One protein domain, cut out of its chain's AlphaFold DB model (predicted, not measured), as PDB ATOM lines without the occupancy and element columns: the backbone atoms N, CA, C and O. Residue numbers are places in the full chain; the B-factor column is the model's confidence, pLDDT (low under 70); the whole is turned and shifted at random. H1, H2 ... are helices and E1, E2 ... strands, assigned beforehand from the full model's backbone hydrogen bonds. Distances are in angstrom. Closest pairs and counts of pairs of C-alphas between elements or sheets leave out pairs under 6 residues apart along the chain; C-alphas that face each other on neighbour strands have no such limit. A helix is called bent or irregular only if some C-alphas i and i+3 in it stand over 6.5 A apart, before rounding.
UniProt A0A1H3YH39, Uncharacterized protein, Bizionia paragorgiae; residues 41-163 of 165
ATOM      1  N   LEU A  41      -6.513  -4.179 -37.707       91.12
ATOM      2  CA  LEU A  41      -7.386  -3.288 -36.952       91.12
ATOM      3  C   LEU A  41      -8.421  -2.689 -37.901       91.12
ATOM      4  O   LEU A  41      -8.063  -1.971 -38.833       91.12
ATOM      5  N   LYS A  42      -9.709  -2.939 -37.649       92.50
ATOM      6  CA  LYS A  42     -10.787  -2.249 -38.364       92.50
ATOM      7  C   LYS A  42     -10.994  -0.856 -37.767       92.50
ATOM      8  O   LYS A  42     -11.233  -0.723 -36.570       92.50
ATOM      9  N   ILE A  43     -10.925   0.159 -38.618       93.12
ATOM     10  CA  ILE A  43     -11.193   1.563 -38.317       93.12
ATOM     11  C   ILE A  43     -12.495   1.938 -39.010       93.12
ATOM     12  O   ILE A  43     -12.631   1.829 -40.231       93.12
ATOM     13  N   GLU A  44     -13.474   2.363 -38.226       93.31
ATOM     14  CA  GLU A  44     -14.752   2.819 -38.757       93.31
ATOM     15  C   GLU A  44     -14.593   4.131 -39.533       93.31
ATOM     16  O   GLU A  44     -13.736   4.971 -39.242       93.31
ATOM     17  N   LYS A  45     -15.471   4.332 -40.517       91.56
ATOM     18  CA  LYS A  45     -15.520   5.569 -41.294       91.56
ATOM     19  C   LYS A  45     -15.678   6.776 -40.358       91.56
ATOM     20  O   LYS A  45     -16.558   6.784 -39.501       91.56
ATOM     21  N   ASN A  46     -14.870   7.815 -40.569       89.06
ATOM     22  CA  ASN A  46     -14.881   9.073 -39.806       89.06
ATOM     23  C   ASN A  46     -14.535   8.953 -38.308       89.06
ATOM     24  O   ASN A  46     -14.716   9.925 -37.576       89.06
ATOM     25  N   LYS A  47     -14.055   7.800 -37.824       92.25
ATOM     26  CA  LYS A  47     -13.537   7.700 -36.454       92.25
ATOM     27  C   LYS A  47     -12.084   8.153 -36.389       92.25
ATOM     28  O   LYS A  47     -11.280   7.837 -37.262       92.25
ATOM     29  N   ASP A  48     -11.757   8.858 -35.313       91.88
ATOM     30  CA  ASP A  48     -10.387   9.239 -34.984       91.88
ATOM     31  C   ASP A  48      -9.580   7.999 -34.562       91.88
ATOM     32  O   ASP A  48     -10.036   7.217 -33.717       91.88
ATOM     33  N   LEU A  49      -8.374   7.840 -35.116       92.94
ATOM     34  CA  LEU A  49      -7.423   6.773 -34.780       92.94
ATOM     35  C   LEU A  49      -7.139   6.685 -33.277       92.94
ATOM     36  O   LEU A  49      -6.985   5.585 -32.743       92.94
ATOM     37  N   ASN A  50      -7.121   7.819 -32.576       93.44
ATOM     38  CA  ASN A  50      -6.865   7.887 -31.141       93.44
ATOM     39  C   ASN A  50      -7.963   7.198 -30.311       93.44
ATOM     40  O   ASN A  50      -7.691   6.747 -29.200       93.44
ATOM     41  N   THR A  51      -9.162   6.989 -30.868       95.56
ATOM     42  CA  THR A  51     -10.210   6.144 -30.254       95.56
ATOM     43  C   THR A  51      -9.746   4.690 -30.091       95.56
ATOM     44  O   THR A  51     -10.188   3.981 -29.191       95.56
ATOM     45  N   TYR A  52      -8.811   4.247 -30.934       94.25
ATOM     46  CA  TYR A  52      -8.256   2.895 -30.940       94.25
ATOM     47  C   TYR A  52      -6.906   2.799 -30.212       94.25
ATOM     48  O   TYR A  52      -6.229   1.775 -30.321       94.25
ATOM     49  N   ALA A  53      -6.512   3.823 -29.440       92.88
ATOM     50  CA  ALA A  53      -5.182   3.939 -28.837       92.88
ATOM     51  C   ALA A  53      -4.737   2.703 -28.037       92.88
ATOM     52  O   ALA A  53      -3.596   2.271 -28.170       92.88
ATOM     53  N   SER A  54      -5.629   2.092 -27.247       92.62
ATOM     54  CA  SER A  54      -5.300   0.884 -26.469       92.62
ATOM     55  C   SER A  54      -4.950  -0.311 -27.372       92.62
ATOM     56  O   SER A  54      -3.936  -0.980 -27.163       92.62
ATOM     57  N   ASN A  55      -5.733  -0.529 -28.437       92.31
ATOM     58  CA  ASN A  55      -5.486  -1.591 -29.417       92.31
ATOM     59  C   ASN A  55      -4.202  -1.336 -30.215       92.31
ATOM     60  O   ASN A  55      -3.395  -2.248 -30.395       92.31
ATOM     61  N   LEU A  56      -4.001  -0.097 -30.670       94.06
ATOM     62  CA  LEU A  56      -2.797   0.304 -31.396       94.06
ATOM     63  C   LEU A  56      -1.553   0.135 -30.531       94.06
ATOM     64  O   LEU A  56      -0.603  -0.507 -30.968       94.06
ATOM     65  N   ARG A  57      -1.580   0.606 -29.278       93.88
ATOM     66  CA  ARG A  57      -0.490   0.407 -28.315       93.88
ATOM     67  C   ARG A  57      -0.146  -1.072 -28.160       93.88
ATOM     68  O   ARG A  57       1.019  -1.432 -28.280       93.88
ATOM     69  N   GLY A  58      -1.143  -1.930 -27.932       92.12
ATOM     70  CA  GLY A  58      -0.920  -3.369 -27.770       92.12
ATOM     71  C   GLY A  58      -0.276  -4.032 -28.993       92.12
ATOM     72  O   GLY A  58       0.520  -4.951 -28.834       92.12
ATOM     73  N   LYS A  59      -0.581  -3.559 -30.208       92.50
ATOM     74  CA  LYS A  59       0.029  -4.055 -31.451       92.50
ATOM     75  C   LYS A  59       1.434  -3.483 -31.680       92.50
ATOM     76  O   LYS A  59       2.329  -4.244 -32.020       92.50
ATOM     77  N   ILE A  60       1.634  -2.185 -31.452       93.88
ATOM     78  CA  ILE A  60       2.922  -1.489 -31.624       93.88
ATOM     79  C   ILE A  60       3.996  -2.091 -30.717       93.88
ATOM     80  O   ILE A  60       5.098  -2.372 -31.176       93.88
ATOM     81  N   LEU A  61       3.657  -2.364 -29.454       93.88
ATOM     82  CA  LEU A  61       4.593  -2.924 -28.474       93.88
ATOM     83  C   LEU A  61       5.027  -4.370 -28.773       93.88
ATOM     84  O   LEU A  61       5.928  -4.870 -28.108       93.88
ATOM     85  N   LYS A  62       4.420  -5.049 -29.760       91.19
ATOM     86  CA  LYS A  62       4.919  -6.347 -30.242       91.19
ATOM     87  C   LYS A  62       6.206  -6.210 -31.058       91.19
ATOM     88  O   LYS A  62       6.917  -7.194 -31.222       91.19
ATOM     89  N   SER A  63       6.468  -5.026 -31.609       90.62
ATOM     90  CA  SER A  63       7.667  -4.749 -32.393       90.62
ATOM     91  C   SER A  63       8.855  -4.490 -31.468       90.62
ATOM     92  O   SER A  63       8.776  -3.653 -30.567       90.62
ATOM     93  N   ASP A  64       9.975  -5.175 -31.705       91.69
ATOM     94  CA  ASP A  64      11.163  -5.095 -30.846       91.69
ATOM     95  C   ASP A  64      11.734  -3.678 -30.725       91.69
ATOM     96  O   ASP A  64      12.231  -3.303 -29.664       91.69
ATOM     97  N   ILE A  65      11.625  -2.871 -31.783       93.75
ATOM     98  CA  ILE A  65      12.088  -1.478 -31.790       93.75
ATOM     99  C   ILE A  65      11.227  -0.554 -30.910       93.75
ATOM    100  O   ILE A  65      11.674   0.529 -30.522       93.75
ATOM    101  N   PHE A  66      10.006  -0.973 -30.567       95.25
ATOM    102  CA  PHE A  66       9.034  -0.159 -29.835       95.25
ATOM    103  C   PHE A  66       8.691  -0.690 -28.441       95.25
ATOM    104  O   PHE A  66       7.909  -0.057 -27.737       95.25
ATOM    105  N   LYS A  67       9.253  -1.825 -28.015       93.88
ATOM    106  CA  LYS A  67       8.893  -2.487 -26.746       93.88
ATOM    107  C   LYS A  67       9.180  -1.668 -25.484       93.88
ATOM    108  O   LYS A  67       8.579  -1.921 -24.444       93.88
ATOM    109  N   ASP A  68      10.098  -0.714 -25.573       94.31
ATOM    110  CA  ASP A  68      10.506   0.201 -24.504       94.31
ATOM    111  C   ASP A  68       9.649   1.475 -24.434       94.31
ATOM    112  O   ASP A  68       9.792   2.271 -23.504       94.31
ATOM    113  N   LEU A  69       8.742   1.678 -25.396       96.25
ATOM    114  CA  LEU A  69       7.919   2.876 -25.454       96.25
ATOM    115  C   LEU A  69       6.804   2.850 -24.407       96.25
ATOM    116  O   LEU A  69       6.077   1.872 -24.214       96.25
ATOM    117  N   ASN A  70       6.589   3.999 -23.786       95.88
ATOM    118  CA  ASN A  70       5.468   4.265 -22.903       95.88
ATOM    119  C   ASN A  70       4.727   5.536 -23.346       95.88
ATOM    120  O   ASN A  70       5.147   6.255 -24.250       95.88
ATOM    121  N   THR A  71       3.563   5.790 -22.740       95.19
ATOM    122  CA  THR A  71       2.763   7.003 -23.014       95.19
ATOM    123  C   THR A  71       2.462   7.217 -24.513       95.19
ATOM    124  O   THR A  71       2.423   8.345 -24.997       95.19
ATOM    125  N   ILE A  72       2.259   6.118 -25.256       96.56
ATOM    126  CA  ILE A  72       2.013   6.137 -26.707       96.56
ATOM    127  C   ILE A  72       0.681   6.835 -27.016       96.56
ATOM    128  O   ILE A  72      -0.359   6.440 -26.479       96.56
ATOM    129  N   LYS A  73       0.710   7.851 -27.885       95.88
ATOM    130  CA  LYS A  73      -0.436   8.701 -28.244       95.88
ATOM    131  C   LYS A  73      -0.237   9.421 -29.586       95.88
ATOM    132  O   LYS A  73       0.785   9.238 -30.244       95.88
ATOM    133  N   ASP A  74      -1.189  10.288 -29.934       95.81
ATOM    134  CA  ASP A  74      -1.161  11.190 -31.094       95.81
ATOM    135  C   ASP A  74      -0.985  10.437 -32.421       95.81
ATOM    136  O   ASP A  74      -0.062  10.705 -33.191       95.81
ATOM    137  N   PHE A  75      -1.857   9.459 -32.663       96.94
ATOM    138  CA  PHE A  75      -1.783   8.615 -33.851       96.94
ATOM    139  C   PHE A  75      -2.235   9.350 -35.109       96.94
ATOM    140  O   PHE A  75      -3.289   9.986 -35.125       96.94
ATOM    141  N   GLU A  76      -1.474   9.187 -36.188       96.25
ATOM    142  CA  GLU A  76      -1.774   9.768 -37.495       96.25
ATOM    143  C   GLU A  76      -1.253   8.855 -38.609       96.25
ATOM    144  O   GLU A  76      -0.190   8.258 -38.471       96.25
ATOM    145  N   ILE A  77      -1.971   8.741 -39.726       95.44
ATOM    146  CA  ILE A  77      -1.470   8.034 -40.912       95.44
ATOM    147  C   ILE A  77      -0.903   9.061 -41.885       95.44
ATOM    148  O   ILE A  77      -1.595  10.013 -42.240       95.44
ATOM    149  N   LYS A  78       0.337   8.853 -42.336       95.38
ATOM    150  CA  LYS A  78       0.977   9.689 -43.358       95.38
ATOM    151  C   LYS A  78       1.629   8.834 -44.423       95.38
ATOM    152  O   LYS A  78       2.229   7.802 -44.121       95.38
ATOM    153  N   TYR A  79       1.583   9.335 -45.648       94.81
ATOM    154  CA  TYR A  79       2.393   8.821 -46.735       94.81
ATOM    155  C   TYR A  79       3.823   9.356 -46.614       94.81
ATOM    156  O   TYR A  79       4.025  10.557 -46.433       94.81
ATOM    157  N   VAL A  80       4.812   8.470 -46.709       93.19
ATOM    158  CA  VAL A  80       6.234   8.826 -46.667       93.19
ATOM    159  C   VAL A  80       6.815   8.706 -48.064       93.19
ATOM    160  O   VAL A  80       7.029   7.603 -48.569       93.19
ATOM    161  N   ASP A  81       7.109   9.854 -48.673       92.69
ATOM    162  CA  ASP A  81       7.571   9.933 -50.058       92.69
ATOM    163  C   ASP A  81       8.881   9.192 -50.317       92.69
ATOM    164  O   ASP A  81       9.019   8.562 -51.365       92.69
ATOM    165  N   LEU A  82       9.809   9.226 -49.358       90.75
ATOM    166  CA  LEU A  82      11.102   8.547 -49.450       90.75
ATOM    167  C   LEU A  82      10.953   7.035 -49.676       90.75
ATOM    168  O   LEU A  82      11.708   6.446 -50.444       90.75
ATOM    169  N   TYR A  83       9.955   6.412 -49.042       91.56
ATOM    170  CA  TYR A  83       9.726   4.962 -49.100       91.56
ATOM    171  C   TYR A  83       8.518   4.563 -49.944       91.56
ATOM    172  O   TYR A  83       8.212   3.377 -50.062       91.56
ATOM    173  N   LYS A  84       7.803   5.550 -50.491       94.00
ATOM    174  CA  LYS A  84       6.581   5.373 -51.277       94.00
ATOM    175  C   LYS A  84       5.533   4.484 -50.599       94.00
ATOM    176  O   LYS A  84       4.903   3.652 -51.247       94.00
ATOM    177  N   SER A  85       5.335   4.670 -49.294       94.94
ATOM    178  CA  SER A  85       4.436   3.842 -48.483       94.94
ATOM    179  C   SER A  85       3.729   4.649 -47.399       94.94
ATOM    180  O   SER A  85       4.248   5.659 -46.926       94.94
ATOM    181  N   ASP A  86       2.572   4.151 -46.962       95.94
ATOM    182  CA  ASP A  86       1.864   4.655 -45.790       95.94
ATOM    183  C   ASP A  86       2.502   4.154 -44.491       95.94
ATOM    184  O   ASP A  86       2.959   3.008 -44.384       95.94
ATOM    185  N   TYR A  87       2.511   5.032 -43.493       96.38
ATOM    186  CA  TYR A  87       3.004   4.770 -42.151       96.38
ATOM    187  C   TYR A  87       2.009   5.273 -41.107       96.38
ATOM    188  O   TYR A  87       1.431   6.353 -41.245       96.38
ATOM    189  N   LEU A  88       1.866   4.514 -40.024       96.81
ATOM    190  CA  LEU A  88       1.239   4.965 -38.789       96.81
ATOM    191  C   LEU A  88       2.292   5.669 -37.934       96.81
ATOM    192  O   LEU A  88       3.217   5.031 -37.435       96.81
ATOM    193  N   TYR A  89       2.122   6.969 -37.756       97.50
ATOM    194  CA  TYR A  89       2.904   7.809 -36.866       97.50
ATOM    195  C   TYR A  89       2.307   7.830 -35.463       97.50
ATOM    196  O   TYR A  89       1.097   7.682 -35.283       97.50
ATOM    197  N   GLY A  90       3.160   8.086 -34.477       97.06
ATOM    198  CA  GLY A  90       2.737   8.436 -33.130       97.06
ATOM    199  C   GLY A  90       3.855   9.086 -32.324       97.06
ATOM    200  O   GLY A  90       4.998   9.214 -32.774       97.06
ATOM    201  N   LYS A  91       3.505   9.499 -31.106       96.69
ATOM    202  CA  LYS A  91       4.437  10.026 -30.107       96.69
ATOM    203  C   LYS A  91       4.440   9.144 -28.872       96.69
ATOM    204  O   LYS A  91       3.422   8.544 -28.532       96.69
ATOM    205  N   ALA A  92       5.570   9.095 -28.190       96.94
ATOM    206  CA  ALA A  92       5.761   8.318 -26.976       96.94
ATOM    207  C   ALA A  92       6.832   8.967 -26.089       96.94
ATOM    208  O   ALA A  92       7.424   9.987 -26.458       96.94
ATOM    209  N   LEU A  93       7.075   8.357 -24.934       95.00
ATOM    210  CA  LEU A  93       8.335   8.496 -24.214       95.00
ATOM    211  C   LEU A  93       9.047   7.139 -24.191       95.00
ATOM    212  O   LEU A  93       8.384   6.102 -24.274       95.00
ATOM    213  N   ASP A  94      10.370   7.133 -24.083       94.31
ATOM    214  CA  ASP A  94      11.127   5.913 -23.781       94.31
ATOM    215  C   ASP A  94      11.197   5.651 -22.262       94.31
ATOM    216  O   ASP A  94      10.586   6.368 -21.459       94.31
ATOM    217  N   SER A  95      11.918   4.602 -21.857       92.38
ATOM    218  CA  SER A  95      12.112   4.233 -20.448       92.38
ATOM    219  C   SER A  95      12.789   5.316 -19.608       92.38
ATOM    220  O   SER A  95      12.566   5.361 -18.399       92.38
ATOM    221  N   ASP A  96      13.571   6.184 -20.244       91.38
ATOM    222  CA  ASP A  96      14.335   7.248 -19.596       91.38
ATOM    223  C   ASP A  96      13.554   8.576 -19.580       91.38
ATOM    224  O   ASP A  96      14.018   9.579 -19.040       91.38
ATOM    225  N   GLY A  97      12.337   8.586 -20.137       91.31
ATOM    226  CA  GLY A  97      11.464   9.756 -20.205       91.31
ATOM    227  C   GLY A  97      11.762  10.688 -21.380       91.31
ATOM    228  O   GLY A  97      11.181  11.773 -21.452       91.31
ATOM    229  N   ASN A  98      12.623  10.286 -22.316       91.50
ATOM    230  CA  ASN A  98      12.931  11.073 -23.502       91.50
ATOM    231  C   ASN A  98      11.752  11.086 -24.471       91.50
ATOM    232  O   ASN A  98      11.039  10.096 -24.630       91.50
ATOM    233  N   HIS A  99      11.582  12.196 -25.188       93.25
ATOM    234  CA  HIS A  99      10.553  12.302 -26.213       93.25
ATOM    235  C   HIS A  99      10.873  11.432 -27.425       93.25
ATOM    236  O   HIS A  99      11.961  11.521 -27.994       93.25
ATOM    237  N   VAL A 100       9.886  10.653 -27.862       95.75
ATOM    238  CA  VAL A 100       9.992   9.797 -29.041       95.75
ATOM    239  C   VAL A 100       8.913  10.157 -30.052       95.75
ATOM    240  O   VAL A 100       7.731  10.251 -29.710       95.75
ATOM    241  N   VAL A 101       9.305  10.300 -31.316       96.69
ATOM    242  CA  VAL A 101       8.389  10.176 -32.457       96.69
ATOM    243  C   VAL A 101       8.703   8.875 -33.175       96.69
ATOM    244  O   VAL A 101       9.865   8.542 -33.381       96.69
ATOM    245  N   PHE A 102       7.682   8.110 -33.532       97.12
ATOM    246  CA  PHE A 102       7.865   6.841 -34.228       97.12
ATOM    247  C   PHE A 102       6.942   6.757 -35.431       97.12
ATOM    248  O   PHE A 102       5.918   7.443 -35.499       97.12
ATOM    249  N   ARG A 103       7.310   5.895 -36.374       96.94
ATOM    250  CA  ARG A 103       6.446   5.495 -37.475       96.94
ATOM    251  C   ARG A 103       6.600   4.007 -37.766       96.94
ATOM    252  O   ARG A 103       7.711   3.489 -37.833       96.94
ATOM    253  N   GLN A 104       5.482   3.315 -37.943       95.75
ATOM    254  CA  GLN A 104       5.422   1.907 -38.339       95.75
ATOM    255  C   GLN A 104       4.807   1.829 -39.733       95.75
ATOM    256  O   GLN A 104       3.762   2.434 -39.970       95.75
ATOM    257  N   LYS A 105       5.426   1.088 -40.653       95.56
ATOM    258  CA  LYS A 105       4.859   0.845 -41.982       95.56
ATOM    259  C   LYS A 105       3.529   0.103 -41.848       95.56
ATOM    260  O   LYS A 105       3.404  -0.811 -41.028       95.56
ATOM    261  N   ILE A 106       2.549   0.482 -42.659       95.69
ATOM    262  CA  ILE A 106       1.216  -0.123 -42.636       95.69
ATOM    263  C   ILE A 106       0.723  -0.479 -44.035       95.69
ATOM    264  O   ILE A 106       1.145   0.111 -45.028       95.69
ATOM    265  N   GLU A 107      -0.223  -1.411 -44.094       95.69
ATOM    266  CA  GLU A 107      -1.086  -1.627 -45.255       95.69
ATOM    267  C   GLU A 107      -2.501  -1.156 -44.914       95.69
ATOM    268  O   GLU A 107      -3.030  -1.469 -43.840       95.69
ATOM    269  N   VAL A 108      -3.121  -0.406 -45.828       94.25
ATOM    270  CA  VAL A 108      -4.480   0.119 -45.661       94.25
ATOM    271  C   VAL A 108      -5.393  -0.478 -46.722       94.25
ATOM    272  O   VAL A 108      -5.240  -0.214 -47.912       94.25
ATOM    273  N   SER A 109      -6.382  -1.253 -46.287       94.25
ATOM    274  CA  SER A 109      -7.432  -1.792 -47.159       94.25
ATOM    275  C   SER A 109      -8.738  -1.045 -46.921       94.25
ATOM    276  O   SER A 109      -9.256  -1.045 -45.807       94.25
ATOM    277  N   LYS A 110      -9.281  -0.395 -47.956       93.50
ATOM    278  CA  LYS A 110     -10.553   0.341 -47.869       93.50
ATOM    279  C   LYS A 110     -11.722  -0.575 -48.215       93.50
ATOM    280  O   LYS A 110     -11.685  -1.276 -49.224       93.50
ATOM    281  N   HIS A 111     -12.776  -0.514 -47.412       93.12
ATOM    282  CA  HIS A 111     -13.991  -1.305 -47.593       93.12
ATOM    283  C   HIS A 111     -15.098  -0.494 -48.266       93.12
ATOM    284  O   HIS A 111     -15.089   0.739 -48.262       93.12
ATOM    285  N   LYS A 112     -16.093  -1.192 -48.830       93.50
ATOM    286  CA  LYS A 112     -17.244  -0.564 -49.506       93.50
ATOM    287  C   LYS A 112     -18.115   0.273 -48.562       93.50
ATOM    288  O   LYS A 112     -18.691   1.263 -48.998       93.50
ATOM    289  N   ASP A 113     -18.179  -0.093 -47.282       91.00
ATOM    290  CA  ASP A 113     -18.872   0.666 -46.226       91.00
ATOM    291  C   ASP A 113     -18.123   1.963 -45.832       91.00
ATOM    292  O   ASP A 113     -18.608   2.769 -45.036       91.00
ATOM    293  N   GLY A 114     -16.942   2.197 -46.414       90.81
ATOM    294  CA  GLY A 114     -16.067   3.330 -46.131       90.81
ATOM    295  C   GLY A 114     -15.208   3.158 -44.878       90.81
ATOM    296  O   GLY A 114     -14.435   4.064 -44.564       90.81
ATOM    297  N   SER A 115     -15.320   2.028 -44.173       93.31
ATOM    298  CA  SER A 115     -14.360   1.634 -43.144       93.31
ATOM    299  C   SER A 115     -13.029   1.218 -43.773       93.31
ATOM    300  O   SER A 115     -12.909   1.040 -44.991       93.31
ATOM    301  N   GLN A 116     -12.000   1.090 -42.943       94.25
ATOM    302  CA  GLN A 116     -10.662   0.700 -43.374       94.25
ATOM    303  C   GLN A 116     -10.124  -0.397 -42.462       94.25
ATOM    304  O   GLN A 116     -10.388  -0.393 -41.264       94.25
ATOM    305  N   THR A 117      -9.348  -1.323 -43.012       93.88
ATOM    306  CA  THR A 117      -8.502  -2.219 -42.226       93.88
ATOM    307  C   THR A 117      -7.070  -1.717 -42.284       93.88
ATOM    308  O   THR A 117      -6.526  -1.533 -43.373       93.88
ATOM    309  N   LEU A 118      -6.477  -1.517 -41.110       94.81
ATOM    310  CA  LEU A 118      -5.066  -1.221 -40.928       94.81
ATOM    311  C   LEU A 118      -4.325  -2.489 -40.525       94.81
ATOM    312  O   LEU A 118      -4.670  -3.105 -39.516       94.81
ATOM    313  N   ARG A 119      -3.273  -2.837 -41.259       94.44
ATOM    314  CA  ARG A 119      -2.337  -3.894 -40.876       94.44
ATOM    315  C   ARG A 119      -0.979  -3.280 -40.578       94.44
ATOM    316  O   ARG A 119      -0.431  -2.572 -41.417       94.44
ATOM    317  N   LEU A 120      -0.446  -3.540 -39.385       92.75
ATOM    318  CA  LEU A 120       0.887  -3.085 -38.990       92.75
ATOM    319  C   LEU A 120       1.922  -4.103 -39.481       92.75
ATOM    320  O   LEU A 120       1.822  -5.287 -39.163       92.75
ATOM    321  N   LEU A 121       2.895  -3.642 -40.262       91.75
ATOM    322  CA  LEU A 121       4.013  -4.456 -40.743       91.75
ATOM    323  C   LEU A 121       5.182  -4.390 -39.746       91.75
ATOM    324  O   LEU A 121       5.258  -3.418 -39.005       91.75
ATOM    325  N   PRO A 122       6.129  -5.347 -39.733       88.56
ATOM    326  CA  PRO A 122       7.254  -5.359 -38.781       88.56
ATOM    327  C   PRO A 122       8.335  -4.285 -39.044       88.56
ATOM    328  O   PRO A 122       9.317  -4.188 -38.309       88.56
ATOM    329  N   ILE A 123       8.165  -3.454 -40.075       91.44
ATOM    330  CA  ILE A 123       9.132  -2.429 -40.500       91.44
ATOM    331  C   ILE A 123       8.765  -1.087 -39.880       91.44
ATOM    332  O   ILE A 123       7.703  -0.539 -40.191       91.44
ATOM    333  N   GLY A 124       9.613  -0.549 -39.012       94.12
ATOM    334  CA  GLY A 124       9.349   0.699 -38.310       94.12
ATOM    335  C   GLY A 124      10.622   1.411 -37.894       94.12
ATOM    336  O   GLY A 124      11.726   0.885 -37.994       94.12
ATOM    337  N   GLU A 125      10.466   2.641 -37.437       95.81
ATOM    338  CA  GLU A 125      11.575   3.467 -36.984       95.81
ATOM    339  C   GLU A 125      11.117   4.473 -35.932       95.81
ATOM    340  O   GLU A 125       9.933   4.822 -35.846       95.81
ATOM    341  N   LYS A 126      12.065   4.936 -35.121       96.38
ATOM    342  CA  LYS A 126      11.847   5.959 -34.100       96.38
ATOM    343  C   LYS A 126      12.986   6.967 -34.058       96.38
ATOM    344  O   LYS A 126      14.135   6.624 -34.330       96.38
ATOM    345  N   CYS A 127      12.635   8.187 -33.677       96.06
ATOM    346  CA  CYS A 127      13.542   9.264 -33.320       96.06
ATOM    347  C   CYS A 127      13.374   9.585 -31.837       96.06
ATOM    348  O   CYS A 127      12.296  10.023 -31.431       96.06
ATOM    349  N   THR A 128      14.431   9.385 -31.052       95.88
ATOM    350  CA  THR A 128      14.445   9.607 -29.599       95.88
ATOM    351  C   THR A 128      15.304  10.815 -29.250       95.88
ATOM    352  O   THR A 128      16.471  10.866 -29.626       95.88
ATOM    353  N   GLY A 129      14.753  11.785 -28.526       93.69
ATOM    354  CA  GLY A 129      15.447  13.028 -28.195       93.69
ATOM    355  C   GLY A 129      16.338  12.929 -26.968       93.69
ATOM    356  O   GLY A 129      15.833  12.772 -25.866       93.69
ATOM    357  N   VAL A 130      17.642  13.138 -27.129       90.25
ATOM    358  CA  VAL A 130      18.575  13.337 -26.012       90.25
ATOM    359  C   VAL A 130      18.698  14.833 -25.762       90.25
ATOM    360  O   VAL A 130      19.152  15.569 -26.640       90.25
ATOM    361  N   ASN A 131      18.222  15.300 -24.599       87.25
ATOM    362  CA  ASN A 131      18.067  16.732 -24.287       87.25
ATOM    363  C   ASN A 131      17.372  17.512 -25.432       87.25
ATOM    364  O   ASN A 131      17.657  18.679 -25.707       87.25
ATOM    365  N   CYS A 132      16.463  16.846 -26.145       87.69
ATOM    366  CA  CYS A 132      15.670  17.426 -27.214       87.69
ATOM    367  C   CYS A 132      14.193  17.257 -26.872       87.69
ATOM    368  O   CYS A 132      13.696  16.144 -26.709       87.69
ATOM    369  N   SER A 133      13.479  18.374 -26.768       83.00
ATOM    370  CA  SER A 133      12.056  18.383 -26.398       83.00
ATOM    371  C   SER A 133      11.124  18.153 -27.592       83.00
ATOM    372  O   SER A 133       9.919  17.972 -27.421       83.00
ATOM    373  N   LYS A 134      11.671  18.173 -28.814       86.31
ATOM    374  CA  LYS A 134      10.909  17.983 -30.047       86.31
ATOM    375  C   LYS A 134      11.787  17.360 -31.129       86.31
ATOM    376  O   LYS A 134      12.494  18.079 -31.825       86.31
ATOM    377  N   CYS A 135      11.715  16.038 -31.264       91.19
ATOM    378  CA  CYS A 135      12.262  15.343 -32.425       91.19
ATOM    379  C   CYS A 135      11.239  15.280 -33.558       91.19
ATOM    380  O   CYS A 135      10.033  15.162 -33.315       91.19
ATOM    381  N   SER A 136      11.730  15.309 -34.788       92.75
ATOM    382  CA  SER A 136      10.957  15.083 -36.004       92.75
ATOM    383  C   SER A 136      11.731  14.154 -36.946       92.75
ATOM    384  O   SER A 136      12.926  13.927 -36.765       92.75
ATOM    385  N   PHE A 137      11.039  13.541 -37.908       93.12
ATOM    386  CA  PHE A 137      11.708  12.801 -38.980       93.12
ATOM    387  C   PHE A 137      12.133  13.785 -40.066       93.12
ATOM    388  O   PHE A 137      11.285  14.537 -40.551       93.12
ATOM    389  N   ALA A 138      13.399  13.724 -40.473       89.94
ATOM    390  CA  ALA A 138      13.898  14.495 -41.604       89.94
ATOM    391  C   ALA A 138      13.310  13.968 -42.929       89.94
ATOM    392  O   ALA A 138      12.885  12.808 -43.039       89.94
ATOM    393  N   ASN A 139      13.268  14.823 -43.954       83.25
ATOM    394  CA  ASN A 139      12.652  14.494 -45.248       83.25
ATOM    395  C   ASN A 139      13.424  13.419 -46.033       83.25
ATOM    396  O   ASN A 139      12.826  12.655 -46.788       83.25
ATOM    397  N   ASP A 140      14.740  13.364 -45.857       79.81
ATOM    398  CA  ASP A 140      15.676  12.420 -46.474       79.81
ATOM    399  C   ASP A 140      15.906  11.151 -45.638       79.81
ATOM    400  O   ASP A 140      16.660  10.265 -46.040       79.81
ATOM    401  N   GLY A 141      15.190  11.017 -44.519       80.12
ATOM    402  CA  GLY A 141      15.408   9.965 -43.532       80.12
ATOM    403  C   GLY A 141      16.314  10.448 -42.400       80.12
ATOM    404  O   GLY A 141      17.041  11.421 -42.534       80.12
ATOM    405  N   GLY A 142      16.245   9.789 -41.243       88.12
ATOM    406  CA  GLY A 142      16.907  10.281 -40.034       88.12
ATOM    407  C   GLY A 142      16.011  11.171 -39.175       88.12
ATOM    408  O   GLY A 142      14.783  11.175 -39.315       88.12
ATOM    409  N   CYS A 143      16.638  11.887 -38.243       92.62
ATOM    410  CA  CYS A 143      15.957  12.620 -37.183       92.62
ATOM    411  C   CYS A 143      16.505  14.035 -37.026       92.62
ATOM    412  O   CYS A 143      17.715  14.212 -36.906       92.62
ATOM    413  N   ASP A 144      15.602  15.000 -36.885       91.12
ATOM    414  CA  ASP A 144      15.927  16.389 -36.578       91.12
ATOM    415  C   ASP A 144      15.506  16.739 -35.151       91.12
ATOM    416  O   ASP A 144      14.451  16.312 -34.671       91.12
ATOM    417  N   CYS A 145      16.331  17.539 -34.468       88.69
ATOM    418  CA  CYS A 145      15.962  18.157 -33.199       88.69
ATOM    419  C   CYS A 145      15.455  19.582 -33.439       88.69
ATOM    420  O   CYS A 145      16.238  20.517 -33.596       88.69
ATOM    421  N   ASP A 146      14.138  19.764 -33.400       83.75
ATOM    422  CA  ASP A 146      13.499  21.063 -33.629       83.75
ATOM    423  C   ASP A 146      13.663  22.015 -32.431       83.75
ATOM    424  O   ASP A 146      13.496  23.230 -32.562       83.75
ATOM    425  N   ARG A 147      13.893  21.471 -31.226       81.94
ATOM    426  CA  ARG A 147      13.994  22.262 -29.993       81.94
ATOM    427  C   ARG A 147      14.891  21.603 -28.949       81.94
ATOM    428  O   ARG A 147      14.470  20.672 -28.253       81.94
ATOM    429  N   ALA A 148      16.078  22.177 -28.783       80.88
ATOM    430  CA  ALA A 148      16.969  21.895 -27.664       80.88
ATOM    431  C   ALA A 148      16.279  22.177 -26.317       80.88
ATOM    432  O   ALA A 148      15.484  23.115 -26.202       80.88
ATOM    433  N   GLY A 149      16.555  21.340 -25.317       77.44
ATOM    434  CA  GLY A 149      16.116  21.544 -23.939       77.44
ATOM    435  C   GLY A 149      17.016  22.551 -23.231       77.44
ATOM    436  O   GLY A 149      16.689  23.734 -23.136       77.44
ATOM    437  N   GLU A 150      18.162  22.075 -22.754       82.56
ATOM    438  CA  GLU A 150      19.159  22.884 -22.052       82.56
ATOM    439  C   GLU A 150      20.282  23.363 -22.986       82.56
ATOM    440  O   GLU A 150      20.940  22.522 -23.599       82.56
ATOM    441  N   PRO A 151      20.582  24.679 -23.055       78.56
ATOM    442  CA  PRO A 151      21.644  25.213 -23.917       78.56
ATOM    443  C   PRO A 151      23.057  24.710 -23.594       78.56
ATOM    444  O   PRO A 151      23.943  24.775 -24.440       78.56
ATOM    445  N   THR A 152      23.291  24.262 -22.359       85.19
ATOM    446  CA  THR A 152      24.609  23.828 -21.869       85.19
ATOM    447  C   THR A 152      24.888  22.348 -22.103       85.19
ATOM    448  O   THR A 152      25.987  21.888 -21.805       85.19
ATOM    449  N   GLN A 153      23.914  21.593 -22.611       85.44
ATOM    450  CA  GLN A 153      24.047  20.171 -22.896       85.44
ATOM    451  C   GLN A 153      23.822  19.922 -24.388       85.44
ATOM    452  O   GLN A 153      23.027  20.605 -25.031       85.44
ATOM    453  N   SER A 154      24.493  18.920 -24.952       85.19
ATOM    454  CA  SER A 154      24.262  18.525 -26.343       85.19
ATOM    455  C   SER A 154      22.810  18.091 -26.543       85.19
ATOM    456  O   SER A 154      22.311  17.260 -25.790       85.19
ATOM    457  N   SER A 155      22.154  18.619 -27.576       88.69
ATOM    458  CA  SER A 155      20.796  18.235 -27.974       88.69
ATOM    459  C   SER A 155      20.823  17.557 -29.334       88.69
ATOM    460  O   SER A 155      21.304  18.140 -30.304       88.69
ATOM    461  N   TYR A 156      20.301  16.339 -29.416       89.06
ATOM    462  CA  TYR A 156      20.217  15.588 -30.668       89.06
ATOM    463  C   TYR A 156      19.078  14.567 -30.621       89.06
ATOM    464  O   TYR A 156      18.483  14.329 -29.570       89.06
ATOM    465  N   CYS A 157      18.766  13.969 -31.770       92.00
ATOM    466  CA  CYS A 157      17.792  12.889 -31.877       92.00
ATOM    467  C   CYS A 157      18.478  11.623 -32.400       92.00
ATOM    468  O   CYS A 157      19.134  11.651 -33.438       92.00
ATOM    469  N   ASN A 158      18.314  10.513 -31.687       92.31
ATOM    470  CA  ASN A 158      18.797   9.200 -32.093       92.31
ATOM    471  C   ASN A 158      17.800   8.540 -33.034       92.31
ATOM    472  O   ASN A 158      16.634   8.376 -32.673       92.31
ATOM    473  N   HIS A 159      18.274   8.120 -34.205       93.25
ATOM    474  CA  HIS A 159      17.485   7.354 -35.164       93.25
ATOM    475  C   HIS A 159      17.681   5.858 -34.942       93.25
ATOM    476  O   HIS A 159      18.805   5.371 -34.842       93.25
ATOM    477  N   SER A 160      16.586   5.116 -34.856       92.81
ATOM    478  CA  SER A 160      16.599   3.654 -34.809       92.81
ATOM    479  C   SER A 160      15.622   3.111 -35.837       92.81
ATOM    480  O   SER A 160      14.532   3.659 -35.997       92.81
ATOM    481  N   THR A 161      15.988   2.013 -36.495       91.19
ATOM    482  CA  THR A 161      15.200   1.379 -37.561       91.19
ATOM    483  C   THR A 161      15.124  -0.131 -37.353       91.19
ATOM    484  O   THR A 161      16.112  -0.736 -36.940       91.19
ATOM    485  N   SER A 162      13.993  -0.752 -37.685       89.12
ATOM    486  CA  SER A 162      13.878  -2.201 -37.867       89.12
ATOM    487  C   SER A 162      13.787  -2.534 -39.355       89.12
ATOM    488  O   SER A 162      13.042  -1.902 -40.108       89.12
ATOM    489  N   THR A 163      14.539  -3.540 -39.790       73.75
ATOM    490  CA  THR A 163      14.344  -4.179 -41.094       73.75
ATOM    491  C   THR A 163      13.352  -5.324 -40.927       73.75
ATOM    492  O   THR A 163      13.379  -6.019 -39.915       73.75
TER     493      THR A 163
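AT A GLANCE: This is residues 41 to 163 of the 165 residues of an uncharacterized protein of Bizionia paragorgiae (UniProt A0A1H3YH39). What does the model look like? A long, strongly twisted sheet, built on the strands E2, E3, E4 and E5, curls round a single helix, H1, and a small hairpin of E6 and E7 packs on the sheet where E8 joins it along E5. The short strand E1 pairs with the opposite end of E5. What is it made of? The printed part has 123 residues, with eight named strands, numbered E1 to E8 along the chain, and one named helix, H1, which comes between E1 and E2; the class is mostly strand, and the larger sheet is branched, with the antiparallel neighbour pairs E1 and E5, E2 and E3, E3 and E4, E4 and E5, and E5 and E8. How large is it? It is compact, with a radius of gyration of the C-alphas of 15.0 A, yet elongated in outline, spanning 56 by 28 by 26 A.

IN THESE COORDINATES: Where do the first elements lie? E1 is residues 41 to 43, with C-alpha 41 at (-7.386, -3.288, -36.952), and H1 is residues 49 to 60, 13.6 A long. H1 is irregular: C-alphas 51 and 54 are 8.1 A apart. Which strands follow? E2 is residues 70 to 80, 24.2 A; E3 is 85 to 93, 25.0 A; E4 is 99 to 110, 32.5 A; E5 is 116 to 130, 36.3 A. Where does the last part run? E6 is residues 132 to 137, E7 is 143 to 148, and E8 is 156 to 161, with C-alpha 161 at (15.200, 1.379, -37.561).

HOW THE PARTS SIT: How is the larger sheet joined? E2, E3, E4 and E5 form a meander, each strand the antiparallel neighbour of the one before, with N 76 and O 89 at 3.1 A, N 90 and O 102 at 3.0 A, and N 103 and O 125 at 2.9 A. What lies beside E5? E1 and E8 lie on one side of it and E4 on the other side; N 41 and O 118 are 2.8 A apart, N 128 and O 158 2.9 A. Where is H1? It is on this sheet, its closest C-alphas to E2 being those of Asn 50 and Phe 75, 5.8 A; 5 of its 8 O i to N i+4 pairs are within hydrogen-bond range. And the hairpin E6 and E7? N 136 and O 144 are 2.9 A apart, and the closest C-alphas of E7 and E8, those of Cys 145 and Tyr 156, are 5.6 A apart.

THE WHOLE: How far does it reach? The two C-alphas farthest apart, those of Lys 112 and Thr 152, are 55.8 A apart. Is anything missing or uncertain? The printed part has no cut and no long link; its mean pLDDT is 92.0, and no printed residue is under 70.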